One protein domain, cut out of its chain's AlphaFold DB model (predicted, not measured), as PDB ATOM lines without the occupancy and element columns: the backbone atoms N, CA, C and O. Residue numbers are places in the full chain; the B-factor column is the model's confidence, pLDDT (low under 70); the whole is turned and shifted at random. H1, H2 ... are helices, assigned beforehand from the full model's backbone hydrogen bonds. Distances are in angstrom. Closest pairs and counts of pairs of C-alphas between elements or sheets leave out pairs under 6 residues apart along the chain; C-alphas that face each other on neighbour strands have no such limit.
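What this domain is: This is residues 147 to 217 of the 217 residues of a protein of Microcella alkaliphila (UniProt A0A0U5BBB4). A small helical head at one end carries a long arm: in the head, H1 and the first part of H3 pack steeply on each other with the short H2 near one end of H1, while the last part of H3 and the whole of H4 stick out as the arm. The arm makes the length of the extended outline, which spans 60 by 28 by 18 A, with a radius of gyration of the C-alphas of 19.6 A. The printed part has 71 residues with four named helices, H1 to H4 in order along the chain, and no named strand; its class is all helix.

How they stand to each other: H1, residues 147 to 160, and H2, residues 163 to 168, are close but not clearly touching; their closest C-alphas, those of Val 158 and Arg 166, are 7.0 A apart. They run opposite ways at a steep tilt of 68 degrees, only just short of about perpendicular. H3, residues 178 to 193, touches H1 with residues 178 to 182 alone. The closest C-alphas of H1 and H3, those of Gly 156 and Ala 178, are 4.8 A apart, and the two helices run opposite ways at a steep tilt of 54 degrees. H4, residues 198 to 215, is apart from H1, H2 and H3; H2 and H3 are also apart. In H1, H2, H3 and H4 every O i to N i+4 pair is within hydrogen-bond range.

Where its parts are: H1 begins at C-alpha 147, (35.868, -16.345, 48.055), and is 20.0 A long. H2 is 8.6 A long and H3 21.9 A. H4 is 26.3 A long and ends at C-alpha 215, (7.427, 25.507, 51.395).

The domain as a whole: The C-alphas of Trp 175 and Arg 217, the two farthest apart, are 60.7 A apart. The printed part has no cut and no long link. Residues 216 to 217 have pLDDT under 70.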
ATOM      1  N   GLY A 147      35.826 -15.541  49.280       85.19
ATOM      2  CA  GLY A 147      35.868 -16.345  48.055       85.19
ATOM      3  C   GLY A 147      34.616 -17.203  47.797       85.19
ATOM      4  O   GLY A 147      34.076 -17.142  46.689       85.19
ATOM      5  N   PRO A 148      34.111 -17.993  48.767       86.50
ATOM      6  CA  PRO A 148      32.929 -18.833  48.559       86.50
ATOM      7  C   PRO A 148      31.663 -18.034  48.234       86.50
ATOM      8  O   PRO A 148      30.941 -18.375  47.299       86.50
ATOM      9  N   VAL A 149      31.432 -16.939  48.958       88.75
ATOM     10  CA  VAL A 149      30.290 -16.042  48.736       88.75
ATOM     11  C   VAL A 149      30.387 -15.395  47.354       88.75
ATOM     12  O   VAL A 149      29.427 -15.415  46.583       88.75
ATOM     13  N   TYR A 150      31.573 -14.911  46.987       92.00
ATOM     14  CA  TYR A 150      31.815 -14.340  45.667       92.00
ATOM     15  C   TYR A 150      31.522 -15.327  44.530       92.00
ATOM     16  O   TYR A 150      30.920 -14.956  43.526       92.00
ATOM     17  N   ARG A 151      31.880 -16.609  44.688       92.50
ATOM     18  CA  ARG A 151      31.588 -17.646  43.683       92.50
ATOM     19  C   ARG A 151      30.092 -17.813  43.428       92.50
ATOM     20  O   ARG A 151      29.722 -18.109  42.293       92.50
ATOM     21  N   ILE A 152      29.250 -17.628  44.447       94.50
ATOM     22  CA  ILE A 152      27.792 -17.661  44.287       94.50
ATOM     23  C   ILE A 152      27.337 -16.472  43.441       94.50
ATOM     24  O   ILE A 152      26.616 -16.666  42.466       94.50
ATOM     25  N   PHE A 153      27.807 -15.264  43.755       94.62
ATOM     26  CA  PHE A 153      27.477 -14.059  42.990       94.62
ATOM     27  C   PHE A 153      27.960 -14.123  41.542       94.62
ATOM     28  O   PHE A 153      27.181 -13.866  40.629       94.62
ATOM     29  N   PHE A 154      29.204 -14.551  41.317       95.75
ATOM     30  CA  PHE A 154      29.742 -14.751  39.974       95.75
ATOM     31  C   PHE A 154      28.908 -15.771  39.187       95.75
ATOM     32  O   PHE A 154      28.544 -15.523  38.043       95.75
ATOM     33  N   ALA A 155      28.548 -16.906  39.795       96.75
ATOM     34  CA  ALA A 155      27.709 -17.908  39.141       96.75
ATOM     35  C   ALA A 155      26.297 -17.385  38.828       96.75
ATOM     36  O   ALA A 155      25.758 -17.708  37.768       96.75
ATOM     37  N   GLY A 156      25.718 -16.569  39.715       97.38
ATOM     38  CA  GLY A 156      24.456 -15.869  39.487       97.38
ATOM     39  C   GLY A 156      24.529 -14.935  38.282       97.38
ATOM     40  O   GLY A 156      23.703 -15.055  37.382       97.38
ATOM     41  N   ALA A 157      25.564 -14.093  38.210       96.12
ATOM     42  CA  ALA A 157      25.812 -13.204  37.073       96.12
ATOM     43  C   ALA A 157      25.999 -13.982  35.757       96.12
ATOM     44  O   ALA A 157      25.411 -13.652  34.733       96.12
ATOM     45  N   VAL A 158      26.754 -15.087  35.768       96.94
ATOM     46  CA  VAL A 158      26.900 -15.948  34.579       96.94
ATOM     47  C   VAL A 158      25.566 -16.579  34.158       96.94
ATOM     48  O   VAL A 158      25.311 -16.768  32.966       96.94
ATOM     49  N   ALA A 159      24.723 -16.943  35.125       97.00
ATOM     50  CA  ALA A 159      23.422 -17.542  34.863       97.00
ATOM     51  C   ALA A 159      22.385 -16.536  34.336       97.00
ATOM     52  O   ALA A 159      21.487 -16.972  33.611       97.00
ATOM     53  N   SER A 160      22.511 -15.245  34.674       96.06
ATOM     54  CA  SER A 160      21.623 -14.173  34.197       96.06
ATOM     55  C   SER A 160      21.984 -13.672  32.798       96.06
ATOM     56  O   SER A 160      21.121 -13.143  32.109       96.06
ATOM     57  N   LEU A 161      23.220 -13.891  32.332       94.69
ATOM     58  CA  LEU A 161      23.627 -13.507  30.978       94.69
ATOM     59  C   LEU A 161      22.837 -14.252  29.878       94.69
ATOM     60  O   LEU A 161      22.702 -15.491  29.951       94.69
ATOM     61  N   PRO A 162      22.432 -13.553  28.796       92.62
ATOM     62  CA  PRO A 162      21.900 -14.185  27.594       92.62
ATOM     63  C   PRO A 162      22.859 -15.241  27.029       92.62
ATOM     64  O   PRO A 162      24.086 -15.132  27.116       92.62
ATOM     65  N   THR A 163      22.297 -16.306  26.457       94.12
ATOM     66  CA  THR A 163      23.060 -17.501  26.048       94.12
ATOM     67  C   THR A 163      24.148 -17.190  25.019       94.12
ATOM     68  O   THR A 163      25.245 -17.736  25.105       94.12
ATOM     69  N   GLU A 164      23.866 -16.296  24.084       91.75
ATOM     70  CA  GLU A 164      24.790 -15.750  23.086       91.75
ATOM     71  C   GLU A 164      26.050 -15.109  23.686       91.75
ATOM     72  O   GLU A 164      27.155 -15.538  23.357       91.75
ATOM     73  N   TYR A 165      25.917 -14.167  24.626       92.94
ATOM     74  CA  TYR A 165      27.068 -13.551  25.298       92.94
ATOM     75  C   TYR A 165      27.819 -14.559  26.160       92.94
ATOM     76  O   TYR A 165      29.047 -14.579  26.184       92.94
ATOM     77  N   ARG A 166      27.092 -15.465  26.821       95.19
ATOM     78  CA  ARG A 166      27.700 -16.539  27.611       95.19
ATOM     79  C   ARG A 166      28.590 -17.435  26.745       95.19
ATOM     80  O   ARG A 166      29.714 -17.734  27.139       95.19
ATOM     81  N   ARG A 167      28.107 -17.830  25.560       94.12
ATOM     82  CA  ARG A 167      28.871 -18.616  24.574       94.12
ATOM     83  C   ARG A 167      30.067 -17.834  24.047       94.12
ATOM     84  O   ARG A 167      31.165 -18.381  24.045       94.12
ATOM     85  N   MET A 168      29.866 -16.569  23.670       93.06
ATOM     86  CA  MET A 168      30.934 -15.686  23.199       93.06
ATOM     87  C   MET A 168      32.069 -15.597  24.222       93.06
ATOM     88  O   MET A 168      33.218 -15.780  23.852       93.06
ATOM     89  N   LEU A 169      31.747 -15.433  25.509       94.12
ATOM     90  CA  LEU A 169      32.708 -15.370  26.618       94.12
ATOM     91  C   LEU A 169      33.282 -16.738  27.041       94.12
ATOM     92  O   LEU A 169      34.083 -16.808  27.970       94.12
ATOM     93  N   GLY A 170      32.861 -17.847  26.421       94.25
ATOM     94  CA  GLY A 170      33.274 -19.202  26.819       94.25
ATOM     95  C   GLY A 170      32.766 -19.640  28.191       94.25
ATOM     96  O   GLY A 170      33.315 -20.557  28.806       94.25
ATOM     97  N   LEU A 171      31.728 -18.982  28.696       95.12
ATOM     98  CA  LEU A 171      31.140 -19.252  29.993       95.12
ATOM     99  C   LEU A 171      30.067 -20.341  29.873       95.12
ATOM    100  O   LEU A 171      29.334 -20.447  28.888       95.12
ATOM    101  N   ARG A 172      29.943 -21.165  30.915       94.94
ATOM    102  CA  ARG A 172      28.892 -22.185  31.017       94.94
ATOM    103  C   ARG A 172      27.939 -21.813  32.136       94.94
ATOM    104  O   ARG A 172      28.377 -21.418  33.216       94.94
ATOM    105  N   ARG A 173      26.637 -21.958  31.877       95.62
ATOM    106  CA  ARG A 173      25.627 -21.769  32.920       95.62
ATOM    107  C   ARG A 173      25.856 -22.834  34.001       95.62
ATOM    108  O   ARG A 173      26.028 -23.999  33.642       95.62
ATOM    109  N   PRO A 174      25.890 -22.458  35.288       95.69
ATOM    110  CA  PRO A 174      25.983 -23.432  36.370       95.69
ATOM    111  C   PRO A 174      24.792 -24.398  36.331       95.69
ATOM    112  O   PRO A 174      23.673 -23.998  36.017       95.69
ATOM    113  N   TRP A 175      25.045 -25.670  36.650       96.38
ATOM    114  CA  TRP A 175      24.020 -26.723  36.691       96.38
ATOM    115  C   TRP A 175      23.088 -26.601  37.907       96.38
ATOM    116  O   TRP A 175      21.952 -27.057  37.877       96.38
ATOM    117  N   TRP A 176      23.578 -25.982  38.980       96.88
ATOM    118  CA  TRP A 176      22.864 -25.750  40.234       96.88
ATOM    119  C   TRP A 176      22.117 -24.400  40.188       96.88
ATOM    120  O   TRP A 176      22.436 -23.557  39.341       96.88
ATOM    121  N   PRO A 177      21.124 -24.151  41.071       97.12
ATOM    122  CA  PRO A 177      20.216 -23.002  40.967       97.12
ATOM    123  C   PRO A 177      20.867 -21.682  41.418       97.12
ATOM    124  O   PRO A 177      20.464 -21.067  42.406       97.12
ATOM    125  N   ALA A 178      21.877 -21.223  40.677       97.31
ATOM    126  CA  ALA A 178      22.687 -20.062  41.031       97.31
ATOM    127  C   ALA A 178      21.874 -18.775  41.177       97.31
ATOM    128  O   ALA A 178      22.084 -18.046  42.139       97.31
ATOM    129  N   ILE A 179      20.883 -18.539  40.310       97.50
ATOM    130  CA  ILE A 179      19.980 -17.381  40.427       97.50
ATOM    131  C   ILE A 179      19.281 -17.359  41.793       97.50
ATOM    132  O   ILE A 179      19.258 -16.321  42.458       97.50
ATOM    133  N   THR A 180      18.743 -18.500  42.231       97.75
ATOM    134  CA  THR A 180      18.038 -18.626  43.513       97.75
ATOM    135  C   THR A 180      18.992 -18.485  44.692       97.75
ATOM    136  O   THR A 180      18.690 -17.763  45.636       97.75
ATOM    137  N   ALA A 181      20.166 -19.113  44.632       97.50
ATOM    138  CA  ALA A 181      21.174 -18.982  45.679       97.50
ATOM    139  C   ALA A 181      21.669 -17.536  45.828       97.50
ATOM    140  O   ALA A 181      21.789 -17.039  46.945       97.50
ATOM    141  N   THR A 182      21.892 -16.833  44.712       97.38
ATOM    142  CA  THR A 182      22.214 -15.403  44.711       97.38
ATOM    143  C   THR A 182      21.091 -14.587  45.342       97.38
ATOM    144  O   THR A 182      21.373 -13.746  46.190       97.38
ATOM    145  N   ARG A 183      19.820 -14.875  45.023       96.94
ATOM    146  CA  ARG A 183      18.666 -14.210  45.657       96.94
ATOM    147  C   ARG A 183      18.664 -14.388  47.176       96.94
ATOM    148  O   ARG A 183      18.486 -13.412  47.899       96.94
ATOM    149  N   ILE A 184      18.897 -15.610  47.658       96.38
ATOM    150  CA  ILE A 184      18.987 -15.907  49.096       96.38
ATOM    151  C   ILE A 184      20.146 -15.126  49.726       96.38
ATOM    152  O   ILE A 184      19.951 -14.461  50.742       96.38
ATOM    153  N   GLY A 185      21.326 -15.148  49.100       94.00
ATOM    154  CA  GLY A 185      22.500 -14.410  49.570       94.00
ATOM    155  C   GLY A 185      22.252 -12.904  49.683       94.00
ATOM    156  O   GLY A 185      22.543 -12.312  50.721       94.00
ATOM    157  N   LEU A 186      21.642 -12.292  48.663       93.56
ATOM    158  CA  LEU A 186      21.248 -10.877  48.692       93.56
ATOM    159  C   LEU A 186      20.200 -10.592  49.772       93.56
ATOM    160  O   LEU A 186      20.268  -9.556  50.428       93.56
ATOM    161  N   GLY A 187      19.248 -11.504  49.986       92.44
ATOM    162  CA  GLY A 187      18.247 -11.391  51.047       92.44
ATOM    163  C   GLY A 187      18.866 -11.399  52.448       92.44
ATOM    164  O   GLY A 187      18.506 -10.570  53.282       92.44
ATOM    165  N   ILE A 188      19.836 -12.283  52.697       92.62
ATOM    166  CA  ILE A 188      20.600 -12.312  53.953       92.62
ATOM    167  C   ILE A 188      21.384 -11.009  54.118       92.62
ATOM    168  O   ILE A 188      21.309 -10.375  55.167       92.62
ATOM    169  N   MET A 189      22.084 -10.574  53.069       89.38
ATOM    170  CA  MET A 189      22.887  -9.354  53.106       89.38
ATOM    171  C   MET A 189      22.031  -8.116  53.405       89.38
ATOM    172  O   MET A 189      22.408  -7.301  54.240       89.38
ATOM    173  N   ARG A 190      20.836  -8.022  52.810       88.38
ATOM    174  CA  ARG A 190      19.848  -6.964  53.082       88.38
ATOM    175  C   ARG A 190      19.352  -6.973  54.531       88.38
ATOM    176  O   ARG A 190      19.115  -5.915  55.096       88.38
ATOM    177  N   ARG A 191      19.197  -8.148  55.150       89.00
ATOM    178  CA  ARG A 191      18.820  -8.241  56.573       89.00
ATOM    179  C   ARG A 191      19.941  -7.792  57.507       89.00
ATOM    180  O   ARG A 191      19.647  -7.213  58.541       89.00
ATOM    181  N   LEU A 192      21.198  -8.061  57.151       88.50
ATOM    182  CA  LEU A 192      22.359  -7.708  57.975       88.50
ATOM    183  C   LEU A 192      22.773  -6.239  57.826       88.50
ATOM    184  O   LEU A 192      23.135  -5.608  58.812       88.50
ATOM    185  N   LEU A 193      22.740  -5.707  56.601       83.00
ATOM    186  CA  LEU A 193      23.195  -4.348  56.284       83.00
ATOM    187  C   LEU A 193      22.062  -3.314  56.262       83.00
ATOM    188  O   LEU A 193      22.329  -2.123  56.144       83.00
ATOM    189  N   GLY A 194      20.809  -3.760  56.362       79.31
ATOM    190  CA  GLY A 194      19.635  -2.922  56.157       79.31
ATOM    191  C   GLY A 194      19.253  -2.776  54.681       79.31
ATOM    192  O   GLY A 194      19.948  -3.214  53.760       79.31
ATOM    193  N   THR A 195      18.082  -2.184  54.452       71.62
ATOM    194  CA  THR A 195      17.536  -1.936  53.108       71.62
ATOM    195  C   THR A 195      18.043  -0.645  52.484       71.62
ATOM    196  O   THR A 195      17.960  -0.496  51.267       71.62
ATOM    197  N   GLU A 196      18.551   0.279  53.296       74.88
ATOM    198  CA  GLU A 196      18.993   1.597  52.852       74.88
ATOM    199  C   GLU A 196      20.513   1.701  52.880       74.88
ATOM    200  O   GLU A 196      21.159   1.421  53.889       74.88
ATOM    201  N   SER A 197      21.093   2.130  51.760       79.88
ATOM    202  CA  SER A 197      22.503   2.502  51.724       79.88
ATOM    203  C   SER A 197      22.701   3.869  52.384       79.88
ATOM    204  O   SER A 197      21.819   4.729  52.347       79.88
ATOM    205  N   SER A 198      23.896   4.114  52.927       82.38
ATOM    206  CA  SER A 198      24.266   5.433  53.461       82.38
ATOM    207  C   SER A 198      24.119   6.549  52.419       82.38
ATOM    208  O   SER A 198      23.712   7.659  52.754       82.38
ATOM    209  N   SER A 199      24.389   6.248  51.145       84.12
ATOM    210  CA  SER A 199      24.176   7.171  50.027       84.12
ATOM    211  C   SER A 199      22.700   7.521  49.840       84.12
ATOM    212  O   SER A 199      22.379   8.696  49.708       84.12
ATOM    213  N   MET A 200      21.797   6.535  49.894       84.75
ATOM    214  CA  MET A 200      20.354   6.771  49.780       84.75
ATOM    215  C   MET A 200      19.818   7.591  50.957       84.75
ATOM    216  O   MET A 200      19.052   8.529  50.744       84.75
ATOM    217  N   ALA A 201      20.254   7.286  52.183       86.12
ATOM    218  CA  ALA A 201      19.876   8.054  53.368       86.12
ATOM    219  C   ALA A 201      20.309   9.529  53.252       86.12
ATOM    220  O   ALA A 201      19.527  10.436  53.536       86.12
ATOM    221  N   TYR A 202      21.529   9.780  52.758       86.81
ATOM    222  CA  TYR A 202      22.012  11.136  52.490       86.81
ATOM    223  C   TYR A 202      21.160  11.865  51.438       86.81
ATOM    224  O   TYR A 202      20.834  13.041  51.621       86.81
ATOM    225  N   THR A 203      20.782  11.182  50.352       90.19
ATOM    226  CA  THR A 203      19.911  11.747  49.310       90.19
ATOM    227  C   THR A 203      18.550  12.137  49.870       90.19
ATOM    228  O   THR A 203      18.134  13.272  49.652       90.19
ATOM    229  N   LYS A 204      17.891  11.249  50.626       89.44
ATOM    230  CA  LYS A 204      16.581  11.524  51.241       89.44
ATOM    231  C   LYS A 204      16.634  12.750  52.144       89.44
ATOM    232  O   LYS A 204      15.960  13.732  51.872       89.44
ATOM    233  N   ALA A 205      17.570  12.768  53.093       89.81
ATOM    234  CA  ALA A 205      17.738  13.902  53.997       89.81
ATOM    235  C   ALA A 205      18.016  15.225  53.257       89.81
ATOM    236  O   ALA A 205      17.686  16.302  53.752       89.81
ATOM    237  N   ARG A 206      18.673  15.181  52.089       90.69
ATOM    238  CA  ARG A 206      18.878  16.362  51.241       90.69
ATOM    239  C   ARG A 206      17.589  16.804  50.550       90.69
ATOM    240  O   ARG A 206      17.363  18.008  50.495       90.69
ATOM    241  N   LEU A 207      16.795  15.875  50.019       91.62
ATOM    242  CA  LEU A 207      15.509  16.179  49.388       91.62
ATOM    243  C   LEU A 207      14.531  16.776  50.404       91.62
ATOM    244  O   LEU A 207      14.014  17.855  50.144       91.62
ATOM    245  N   ASP A 208      14.426  16.189  51.598       92.56
ATOM    246  CA  ASP A 208      13.565  16.696  52.677       92.56
ATOM    247  C   ASP A 208      13.897  18.159  53.035       92.56
ATOM    248  O   ASP A 208      13.013  18.996  53.213       92.56
ATOM    249  N   ARG A 209      15.193  18.512  53.086       92.06
ATOM    250  CA  ARG A 209      15.635  19.901  53.323       92.06
ATOM    251  C   ARG A 209      15.256  20.853  52.188       92.06
ATOM    252  O   ARG A 209      14.974  22.018  52.450       92.06
ATOM    253  N   LEU A 210      15.314  20.392  50.938       90.88
ATOM    254  CA  LEU A 210      14.955  21.206  49.774       90.88
ATOM    255  C   LEU A 210      13.444  21.427  49.699       90.88
ATOM    256  O   LEU A 210      13.022  22.540  49.394       90.88
ATOM    257  N   GLU A 211      12.655  20.403  50.019       90.69
ATOM    258  CA  GLU A 211      11.199  20.499  50.113       90.69
ATOM    259  C   GLU A 211      10.796  21.493  51.206       90.69
ATOM    260  O   GLU A 211      10.075  22.445  50.914       90.69
ATOM    261  N   ALA A 212      11.356  21.375  52.416       88.75
ATOM    262  CA  ALA A 212      11.104  22.327  53.500       88.75
ATOM    263  C   ALA A 212      11.444  23.778  53.102       88.75
ATOM    264  O   ALA A 212      10.632  24.683  53.273       88.75
ATOM    265  N   ALA A 213      12.602  24.001  52.468       86.88
ATOM    266  CA  ALA A 213      13.018  25.328  52.005       86.88
ATOM    267  C   ALA A 213      12.200  25.876  50.814       86.88
ATOM    268  O   ALA A 213      12.336  27.055  50.472       86.88
ATOM    269  N   SER A 214      11.420  25.026  50.138       84.25
ATOM    270  CA  SER A 214      10.501  25.423  49.064       84.25
ATOM    271  C   SER A 214       9.098  25.755  49.570       84.25
ATOM    272  O   SER A 214       8.402  26.517  48.913       84.25
ATOM    273  N   VAL A 215       8.706  25.216  50.729       77.94
ATOM    274  CA  VAL A 215       7.427  25.507  51.395       77.94
ATOM    275  C   VAL A 215       7.479  26.839  52.152       77.94
ATOM    276  O   VAL A 215       6.479  27.546  52.207       77.94
ATOM    277  N   ASP A 216       8.646  27.213  52.679       63.44
ATOM    278  CA  ASP A 216       8.869  28.487  53.383       63.44
ATOM    279  C   ASP A 216       9.024  29.709  52.445       63.44
ATOM    280  O   ASP A 216       9.381  30.799  52.901       63.44
ATOM    281  N   ARG A 217       8.810  29.547  51.132       54.47
ATOM    282  CA  ARG A 217       9.063  30.564  50.102       54.47
ATOM    283  C   ARG A 217       7.808  30.871  49.293       54.47
ATOM    284  O   ARG A 217       7.619  32.067  48.982       54.47
TER     285      ARG A 217